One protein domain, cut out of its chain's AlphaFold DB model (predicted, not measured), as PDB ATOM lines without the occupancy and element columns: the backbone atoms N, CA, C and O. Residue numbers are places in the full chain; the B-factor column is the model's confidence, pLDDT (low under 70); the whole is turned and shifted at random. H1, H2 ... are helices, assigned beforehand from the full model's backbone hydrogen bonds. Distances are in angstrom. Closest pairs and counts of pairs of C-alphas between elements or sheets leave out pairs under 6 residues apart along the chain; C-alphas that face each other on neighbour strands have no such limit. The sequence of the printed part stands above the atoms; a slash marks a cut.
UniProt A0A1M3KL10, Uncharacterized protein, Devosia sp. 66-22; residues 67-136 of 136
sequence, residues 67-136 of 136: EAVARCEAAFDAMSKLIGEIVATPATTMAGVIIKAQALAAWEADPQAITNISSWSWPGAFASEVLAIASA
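This is residues 67 to 136 of the 136 residues of an uncharacterized protein of Devosia sp. 66-22 (UniProt A0A1M3KL10). A long helix, H1, is followed after a tight link by H2, which folds back beside the later part of H1, and after a long link H3 turns back again along the early part of H2, making a loose zigzag of three helices. The first residues of H1, 67 to 75, stick out as a bare arm that adds to the length of the whole. The printed part has 70 residues with three named helices in the order H1, H2, H3 and no named strand; the class is all helix. It is loose, with a radius of gyration of the C-alphas of 13.8 A, and spans 50 by 20 by 16 A.

H1, the longest helix, covers residues 67 to 88 and measures 31.2 A from C-alpha 67 at (13.130, -8.317, -17.008) to C-alpha 88 at (35.039, 10.113, -4.528). H2 covers residues 94 to 108 and measures 21.2 A. H3 covers residues 122 to 134, measures 18.4 A, and ends with C-alpha 134 at (54.499, 12.874, -5.669).

H1 touches H2 with residues 79 to 87 alone; the closest C-alphas, of Val 87 and Lys 100, are 5.6 A apart. They form a helical hairpin, running opposite ways at a shallow tilt of 29 degrees. H2 touches H3 with residues 94 to 97 alone, the closest C-alphas being those of Met 94 and Ile 133, 7.0 A apart. This is a second helical hairpin, opposite ways at a shallow tilt of 19 degrees. H1 and H3 are close but not clearly touching: the closest C-alphas, of Val 87 and Trp 122, are 7.2 A apart. In H1, H2 and H3 every O i to N i+4 pair is within hydrogen-bond range.

The C-alphas farthest apart, of Glu 67 and Ser 135, are 50.4 A apart. The printed part has no cut. The link from H1 to H2 is tight, and that from H2 to H3, residues 109 to 121, is long. The mean pLDDT of the printed part is 82.4; residues 111 to 121 are under 70.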
ATOM      1  N   GLU A  67      12.209  -7.878 -18.063       90.50
ATOM      2  CA  GLU A  67      13.130  -8.317 -17.008       90.50
ATOM      3  C   GLU A  67      14.591  -8.129 -17.412       90.50
ATOM      4  O   GLU A  67      15.405  -7.715 -16.591       90.50
ATOM      5  N   ALA A  68      14.936  -8.434 -18.664       88.81
ATOM      6  CA  ALA A  68      16.290  -8.252 -19.170       88.81
ATOM      7  C   ALA A  68      16.700  -6.773 -19.139       88.81
ATOM      8  O   ALA A  68      17.772  -6.455 -18.633       88.81
ATOM      9  N   VAL A  69      15.821  -5.875 -19.597       89.44
ATOM     10  CA  VAL A  69      16.035  -4.422 -19.528       89.44
ATOM     11  C   VAL A  69      16.192  -3.966 -18.082       89.44
ATOM     12  O   VAL A  69      17.191  -3.330 -17.770       89.44
ATOM     13  N   ALA A  70      15.289  -4.367 -17.183       90.06
ATOM     14  CA  ALA A  70      15.377  -3.996 -15.772       90.06
ATOM     15  C   ALA A  70      16.676  -4.491 -15.110       90.06
ATOM     16  O   ALA A  70      17.261  -3.792 -14.287       90.06
ATOM     17  N   ARG A  71      17.164  -5.686 -15.475       90.94
ATOM     18  CA  ARG A  71      18.459  -6.201 -14.996       90.94
ATOM     19  C   ARG A  71      19.634  -5.398 -15.550       90.94
ATOM     20  O   ARG A  71      20.573  -5.144 -14.802       90.94
ATOM     21  N   CYS A  72      19.592  -5.005 -16.822       89.25
ATOM     22  CA  CYS A  72      20.618  -4.150 -17.420       89.25
ATOM     23  C   CYS A  72      20.651  -2.766 -16.763       89.25
ATOM     24  O   CYS A  72      21.723  -2.317 -16.380       89.25
ATOM     25  N   GLU A  73      19.493  -2.133 -16.568       88.19
ATOM     26  CA  GLU A  73      19.375  -0.842 -15.879       88.19
ATOM     27  C   GLU A  73      19.894  -0.932 -14.437       88.19
ATOM     28  O   GLU A  73      20.744  -0.145 -14.034       88.19
ATOM     29  N   ALA A  74      19.483  -1.956 -13.681       90.12
ATOM     30  CA  ALA A  74      19.965  -2.161 -12.316       90.12
ATOM     31  C   ALA A  74      21.484  -2.406 -12.248       90.12
ATOM     32  O   ALA A  74      22.147  -1.942 -11.318       90.12
ATOM     33  N   ALA A  75      22.047  -3.136 -13.216       88.81
ATOM     34  CA  ALA A  75      23.488  -3.351 -13.307       88.81
ATOM     35  C   ALA A  75      24.235  -2.049 -13.633       88.81
ATOM     36  O   ALA A  75      25.261  -1.771 -13.013       88.81
ATOM     37  N   PHE A  76      23.701  -1.242 -14.551       87.31
ATOM     38  CA  PHE A  76      24.254   0.064 -14.904       87.31
ATOM     39  C   PHE A  76      24.242   1.021 -13.706       87.31
ATOM     40  O   PHE A  76      25.273   1.611 -13.383       87.31
ATOM     41  N   ASP A  77      23.125   1.109 -12.981       86.69
ATOM     42  CA  ASP A  77      23.007   1.933 -11.775       86.69
ATOM     43  C   ASP A  77      23.989   1.490 -10.682       86.69
ATOM     44  O   ASP A  77      24.670   2.317 -10.068       86.69
ATOM     45  N   ALA A  78      24.105   0.177 -10.452       89.50
ATOM     46  CA  ALA A  78      25.043  -0.376  -9.479       89.50
ATOM     47  C   ALA A  78      26.500  -0.068  -9.851       89.50
ATOM     48  O   ALA A  78      27.290   0.326  -8.990       89.50
ATOM     49  N   MET A  79      26.848  -0.206 -11.131       86.69
ATOM     50  CA  MET A  79      28.175   0.111 -11.653       86.69
ATOM     51  C   MET A  79      28.481   1.609 -11.538       86.69
ATOM     52  O   MET A  79      29.534   1.975 -11.017       86.69
ATOM     53  N   SER A  80      27.549   2.472 -11.947       85.25
ATOM     54  CA  SER A  80      27.683   3.928 -11.844       85.25
ATOM     55  C   SER A  80      27.917   4.371 -10.402       85.25
ATOM     56  O   SER A  80      28.847   5.130 -10.119       85.25
ATOM     57  N   LYS A  81      27.126   3.829  -9.467       87.25
ATOM     58  CA  LYS A  81      27.273   4.093  -8.036       87.25
ATOM     59  C   LYS A  81      28.646   3.666  -7.518       87.25
ATOM     60  O   LYS A  81      29.315   4.464  -6.868       87.25
ATOM     61  N   LEU A  82      29.074   2.441  -7.825       90.12
ATOM     62  CA  LEU A  82      30.357   1.909  -7.361       90.12
ATOM     63  C   LEU A  82      31.534   2.750  -7.870       90.12
ATOM     64  O   LEU A  82      32.440   3.078  -7.108       90.12
ATOM     65  N   ILE A  83      31.520   3.130  -9.147       87.44
ATOM     66  CA  ILE A  83      32.576   3.965  -9.731       87.44
ATOM     67  C   ILE A  83      32.557   5.358  -9.097       87.44
ATOM     68  O   ILE A  83      33.619   5.875  -8.753       87.44
ATOM     69  N   GLY A  84      31.375   5.934  -8.866       84.06
ATOM     70  CA  GLY A  84      31.231   7.188  -8.129       84.06
ATOM     71  C   GLY A  84      31.852   7.120  -6.729       84.06
ATOM     72  O   GLY A  84      32.616   8.009  -6.354       84.06
ATOM     73  N   GLU A  85      31.598   6.045  -5.978       88.44
ATOM     74  CA  GLU A  85      32.180   5.811  -4.646       88.44
ATOM     75  C   GLU A  85      33.713   5.653  -4.695       88.44
ATOM     76  O   GLU A  85      34.428   6.254  -3.884       88.44
ATOM     77  N   ILE A  86      34.237   4.897  -5.670       88.75
ATOM     78  CA  ILE A  86      35.684   4.715  -5.873       88.75
ATOM     79  C   ILE A  86      36.359   6.054  -6.178       88.75
ATOM     80  O   ILE A  86      37.377   6.392  -5.572       88.75
ATOM     81  N   VAL A  87      35.800   6.833  -7.104       84.88
ATOM     82  CA  VAL A  87      36.379   8.110  -7.541       84.88
ATOM     83  C   VAL A  87      36.302   9.167  -6.434       84.88
ATOM     84  O   VAL A  87      37.252   9.937  -6.271       84.88
ATOM     85  N   ALA A  88      35.224   9.180  -5.642       84.50
ATOM     86  CA  ALA A  88      35.039  10.113  -4.528       84.50
ATOM     87  C   ALA A  88      35.967   9.837  -3.331       84.50
ATOM     88  O   ALA A  88      36.275  10.758  -2.573       84.50
ATOM     89  N   THR A  89      36.420   8.595  -3.148       88.25
ATOM     90  CA  THR A  89      37.308   8.221  -2.037       88.25
ATOM     91  C   THR A  89      38.704   8.813  -2.250       88.25
ATOM     92  O   THR A  89      39.332   8.472  -3.246       88.25
ATOM     93  N   PRO A  90      39.253   9.657  -1.358       87.19
ATOM     94  CA  PRO A  90      40.576  10.247  -1.561       87.19
ATOM     95  C   PRO A  90      41.685   9.194  -1.710       87.19
ATOM     96  O   PRO A  90      41.808   8.297  -0.874       87.19
ATOM     97  N   ALA A  91      42.514   9.305  -2.750       88.44
ATOM     98  CA  ALA A  91      43.668   8.425  -2.929       88.44
ATOM     99  C   ALA A  91      44.908   8.996  -2.223       88.44
ATOM    100  O   ALA A  91      45.408  10.057  -2.581       88.44
ATOM    101  N   THR A  92      45.437   8.267  -1.238       89.94
ATOM    102  CA  THR A  92      46.668   8.633  -0.502       89.94
ATOM    103  C   THR A  92      47.902   7.863  -0.968       89.94
ATOM    104  O   THR A  92      49.005   8.089  -0.480       89.94
ATOM    105  N   THR A  93      47.729   6.930  -1.905       93.06
ATOM    106  CA  THR A  93      48.801   6.103  -2.465       93.06
ATOM    107  C   THR A  93      48.642   5.986  -3.973       93.06
ATOM    108  O   THR A  93      47.529   6.062  -4.499       93.06
ATOM    109  N   MET A  94      49.747   5.721  -4.678       90.06
ATOM    110  CA  MET A  94      49.712   5.488  -6.126       90.06
ATOM    111  C   MET A  94      48.832   4.282  -6.498       90.06
ATOM    112  O   MET A  94      48.163   4.294  -7.525       90.06
ATOM    113  N   ALA A  95      48.760   3.261  -5.635       92.12
ATOM    114  CA  ALA A  95      47.852   2.130  -5.825       92.12
ATOM    115  C   ALA A  95      46.374   2.565  -5.829       92.12
ATOM    116  O   ALA A  95      45.608   2.114  -6.676       92.12
ATOM    117  N   GLY A  96      45.981   3.487  -4.941       90.38
ATOM    118  CA  GLY A  96      44.629   4.058  -4.931       90.38
ATOM    119  C   GLY A  96      44.308   4.846  -6.205       90.38
ATOM    120  O   GLY A  96      43.220   4.705  -6.760       90.38
ATOM    121  N   VAL A  97      45.278   5.608  -6.719       89.50
ATOM    122  CA  VAL A  97      45.162   6.325  -8.001       89.50
ATOM    123  C   VAL A  97      44.957   5.344  -9.164       89.50
ATOM    124  O   VAL A  97      44.073   5.545  -9.996       89.50
ATOM    125  N   ILE A  98      45.716   4.244  -9.206       90.75
ATOM    126  CA  ILE A  98      45.568   3.205 -10.239       90.75
ATOM    127  C   ILE A  98      44.172   2.570 -10.188       90.75
ATOM    128  O   ILE A  98      43.548   2.404 -11.234       90.75
ATOM    129  N   ILE A  99      43.652   2.264  -8.994       91.44
ATOM    130  CA  ILE A  99      42.301   1.698  -8.828       91.44
ATOM    131  C   ILE A  99      41.236   2.650  -9.389       91.44
ATOM    132  O   ILE A  99      40.341   2.215 -10.114       91.44
ATOM    133  N   LYS A 100      41.353   3.957  -9.124       90.56
ATOM    134  CA  LYS A 100      40.449   4.964  -9.697       90.56
ATOM    135  C   LYS A 100      40.521   5.014 -11.225       90.56
ATOM    136  O   LYS A 100      39.480   5.058 -11.874       90.56
ATOM    137  N   ALA A 101      41.722   4.974 -11.805       87.81
ATOM    138  CA  ALA A 101      41.888   4.940 -13.260       87.81
ATOM    139  C   ALA A 101      41.260   3.683 -13.881       87.81
ATOM    140  O   ALA A 101      40.591   3.772 -14.906       87.81
ATOM    141  N   GLN A 102      41.430   2.519 -13.248       90.50
ATOM    142  CA  GLN A 102      40.816   1.268 -13.698       90.50
ATOM    143  C   GLN A 102      39.285   1.322 -13.628       90.50
ATOM    144  O   GLN A 102      38.618   0.857 -14.551       90.50
ATOM    145  N   ALA A 103      38.723   1.921 -12.574       88.88
ATOM    146  CA  ALA A 103      37.282   2.114 -12.445       88.88
ATOM    147  C   ALA A 103      36.724   3.022 -13.555       88.88
ATOM    148  O   ALA A 103      35.704   2.700 -14.156       88.88
ATOM    149  N   LEU A 104      37.421   4.113 -13.885       84.88
ATOM    150  CA  LEU A 104      37.044   4.996 -14.994       84.88
ATOM    151  C   LEU A 104      37.174   4.310 -16.359       84.88
ATOM    152  O   LEU A 104      36.274   4.427 -17.182       84.88
ATOM    153  N   ALA A 105      38.236   3.535 -16.583       85.56
ATOM    154  CA  ALA A 105      38.394   2.766 -17.817       85.56
ATOM    155  C   ALA A 105      37.271   1.727 -17.997       85.56
ATOM    156  O   ALA A 105      36.794   1.516 -19.110       85.56
ATOM    157  N   ALA A 106      36.815   1.103 -16.904       84.62
ATOM    158  CA  ALA A 106      35.655   0.218 -16.932       84.62
ATOM    159  C   ALA A 106      34.364   0.979 -17.274       84.62
ATOM    160  O   ALA A 106      33.544   0.458 -18.024       84.62
ATOM    161  N   TRP A 107      34.198   2.210 -16.772       81.69
ATOM    162  CA  TRP A 107      33.071   3.081 -17.122       81.69
ATOM    163  C   TRP A 107      33.059   3.438 -18.610       81.69
ATOM    164  O   TRP A 107      32.046   3.258 -19.272       81.69
ATOM    165  N   GLU A 108      34.186   3.887 -19.164       80.00
ATOM    166  CA  GLU A 108      34.293   4.301 -20.572       80.00
ATOM    167  C   GLU A 108      34.078   3.158 -21.576       80.00
ATOM    168  O   GLU A 108      33.698   3.406 -22.721       80.00
ATOM    169  N   ALA A 109      34.302   1.910 -21.160       79.44
ATOM    170  CA  ALA A 109      34.040   0.740 -21.991       79.44
ATOM    171  C   ALA A 109      32.538   0.493 -22.232       79.44
ATOM    172  O   ALA A 109      32.193  -0.231 -23.169       79.44
ATOM    173  N   ASP A 110      31.649   1.077 -21.419       75.00
ATOM    174  CA  ASP A 110      30.202   0.972 -21.600       75.00
ATOM    175  C   ASP A 110      29.689   2.046 -22.588       75.00
ATOM    176  O   ASP A 110      29.795   3.248 -22.322       75.00
ATOM    177  N   PRO A 111      29.067   1.664 -23.722       68.94
ATOM    178  CA  PRO A 111      28.476   2.613 -24.667       68.94
ATOM    179  C   PRO A 111      27.426   3.553 -24.050       68.94
ATOM    180  O   PRO A 111      27.208   4.650 -24.568       68.94
ATOM    181  N   GLN A 112      26.763   3.143 -22.963       67.19
ATOM    182  CA  GLN A 112      25.770   3.955 -22.254       67.19
ATOM    183  C   GLN A 112      26.417   5.010 -21.340       67.19
ATOM    184  O   GLN A 112      25.812   6.057 -21.084       67.19
ATOM    185  N   ALA A 113      27.667   4.803 -20.914       62.22
ATOM    186  CA  ALA A 113      28.382   5.685 -19.991       62.22
ATOM    187  C   ALA A 113      28.772   7.040 -20.601       62.22
ATOM    188  O   ALA A 113      28.805   8.053 -19.896       62.22
ATOM    189  N   ILE A 114      29.005   7.090 -21.918       57.16
ATOM    190  CA  ILE A 114      29.466   8.289 -22.646       57.16
ATOM    191  C   ILE A 114      28.509   9.481 -22.463       57.16
ATOM    192  O   ILE A 114      28.934  10.636 -22.496       57.16
ATOM    193  N   THR A 115      27.222   9.230 -22.212       56.22
ATOM    194  CA  THR A 115      26.213  10.291 -22.077       56.22
ATOM    195  C   THR A 115      26.172  10.957 -20.694       56.22
ATOM    196  O   THR A 115      25.592  12.035 -20.575       56.22
ATOM    197  N   ASN A 116      26.810  10.378 -19.664       57.75
ATOM    198  CA  ASN A 116      26.659  10.810 -18.262       57.75
ATOM    199  C   ASN A 116      27.952  11.377 -17.620       57.75
ATOM    200  O   ASN A 116      27.923  11.926 -16.519       57.75
ATOM    201  N   ILE A 117      29.095  11.295 -18.314       54.66
ATOM    202  CA  ILE A 117      30.424  11.698 -17.797       54.66
ATOM    203  C   ILE A 117      30.573  13.220 -17.625       54.66
ATOM    204  O   ILE A 117      31.371  13.674 -16.805       54.66
ATOM    205  N   SER A 118      29.796  14.031 -18.349       54.03
ATOM    206  CA  SER A 118      29.968  15.495 -18.393       54.03
ATOM    207  C   SER A 118      29.681  16.221 -17.070       54.03
ATOM    208  O   SER A 118      30.016  17.398 -16.944       54.03
ATOM    209  N   SER A 119      29.095  15.542 -16.080       56.31
ATOM    210  CA  SER A 119      28.777  16.119 -14.767       56.31
ATOM    211  C   SER A 119      29.858  15.899 -13.701       56.31
ATOM    212  O   SER A 119      29.791  16.506 -12.632       56.31
ATOM    213  N   TRP A 120      30.861  15.050 -13.954       62.06
ATOM    214  CA  TRP A 120      31.839  14.656 -12.937       62.06
ATOM    215  C   TRP A 120      33.159  15.421 -13.113       62.06
ATOM    216  O   TRP A 120      33.879  15.235 -14.090       62.06
ATOM    217  N   SER A 121      33.538  16.249 -12.133       65.06
ATOM    218  CA  SER A 121      34.787  17.037 -12.140       65.06
ATOM    219  C   SER A 121      36.041  16.228 -11.759       65.06
ATOM    220  O   SER A 121      36.995  16.770 -11.194       65.06
ATOM    221  N   TRP A 122      36.043  14.921 -12.026       71.31
ATOM    222  CA  TRP A 122      37.086  13.990 -11.590       71.31
ATOM    223  C   TRP A 122      38.498  14.280 -12.135       71.31
ATOM    224  O   TRP A 122      39.440  14.035 -11.377       71.31
ATOM    225  N   PRO A 123      38.716  14.846 -13.347       75.56
ATOM    226  CA  PRO A 123      40.077  15.034 -13.857       75.56
ATOM    227  C   PRO A 123      40.928  15.959 -12.976       75.56
ATOM    228  O   PRO A 123      42.110  15.699 -12.753       75.56
ATOM    229  N   GLY A 124      40.321  17.015 -12.424       78.25
ATOM    230  CA  GLY A 124      41.011  17.954 -11.533       78.25
ATOM    231  C   GLY A 124      41.362  17.339 -10.176       78.25
ATOM    232  O   GLY A 124      42.477  17.521  -9.688       78.25
ATOM    233  N   ALA A 125      40.441  16.565  -9.593       78.38
ATOM    234  CA  ALA A 125      40.683  15.855  -8.337       78.38
ATOM    235  C   ALA A 125      41.810  14.821  -8.490       78.38
ATOM    236  O   ALA A 125      42.716  14.761  -7.662       78.38
ATOM    237  N   PHE A 126      41.808  14.080  -9.599       83.06
ATOM    238  CA  PHE A 126      42.810  13.061  -9.897       83.06
ATOM    239  C   PHE A 126      44.222  13.652 -10.031       83.06
ATOM    240  O   PHE A 126      45.177  13.144  -9.445       83.06
ATOM    241  N   ALA A 127      44.359  14.767 -10.758       84.69
ATOM    242  CA  ALA A 127      45.636  15.465 -10.892       84.69
ATOM    243  C   ALA A 127      46.161  15.970  -9.537       84.69
ATOM    244  O   ALA A 127      47.349  15.836  -9.244       84.69
ATOM    245  N   SER A 128      45.274  16.505  -8.690       85.38
ATOM    246  CA  SER A 128      45.638  16.964  -7.347       85.38
ATOM    247  C   SER A 128      46.144  15.825  -6.458       85.38
ATOM    248  O   SER A 128      47.109  16.016  -5.723       85.38
ATOM    249  N   GLU A 129      45.519  14.648  -6.515       88.00
ATOM    250  CA  GLU A 129      45.933  13.476  -5.732       88.00
ATOM    251  C   GLU A 129      47.306  12.957  -6.164       88.00
ATOM    252  O   GLU A 129      48.162  12.693  -5.320       88.00
ATOM    253  N   VAL A 130      47.559  12.880  -7.476       88.06
ATOM    254  CA  VAL A 130      48.872  12.486  -8.013       88.06
ATOM    255  C   VAL A 130      49.965  13.448  -7.559       88.06
ATOM    256  O   VAL A 130      51.019  13.001  -7.110       88.06
ATOM    257  N   LEU A 131      49.719  14.759  -7.648       90.00
ATOM    258  CA  LEU A 131      50.679  15.771  -7.203       90.00
ATOM    259  C   LEU A 131      50.943  15.677  -5.699       90.00
ATOM    260  O   LEU A 131      52.101  15.723  -5.295       90.00
ATOM    261  N   ALA A 132      49.896  15.489  -4.888       88.31
ATOM    262  CA  ALA A 132      50.033  15.333  -3.444       88.31
ATOM    263  C   ALA A 132      50.913  14.124  -3.086       88.31
ATOM    264  O   ALA A 132      51.830  14.263  -2.280       88.31
ATOM    265  N   ILE A 133      50.693  12.975  -3.735       90.94
ATOM    266  CA  ILE A 133      51.496  11.757  -3.538       90.94
ATOM    267  C   ILE A 133      52.940  11.959  -4.007       90.94
ATOM    268  O   ILE A 133      53.861  11.513  -3.337       90.94
ATOM    269  N   ALA A 134      53.155  12.620  -5.147       87.44
ATOM    270  CA  ALA A 134      54.499  12.874  -5.669       87.44
ATOM    271  C   ALA A 134      55.298  13.879  -4.820       87.44
ATOM    272  O   ALA A 134      56.524  13.908  -4.904       87.44
ATOM    273  N   SER A 135      54.608  14.719  -4.042       85.06
ATOM    274  CA  SER A 135      55.207  15.714  -3.146       85.06
ATOM    275  C   SER A 135      55.408  15.239  -1.700       85.06
ATOM    276  O   SER A 135      55.950  16.003  -0.901       85.06
ATOM    277  N   ALA A 136      54.945  14.028  -1.365       72.06
ATOM    278  CA  ALA A 136      55.034  13.408  -0.039       72.06
ATOM    279  C   ALA A 136      56.268  12.503   0.084       72.06
ATOM    280  O   ALA A 136      56.847  12.472   1.194       72.06
TER     281      ALA A 136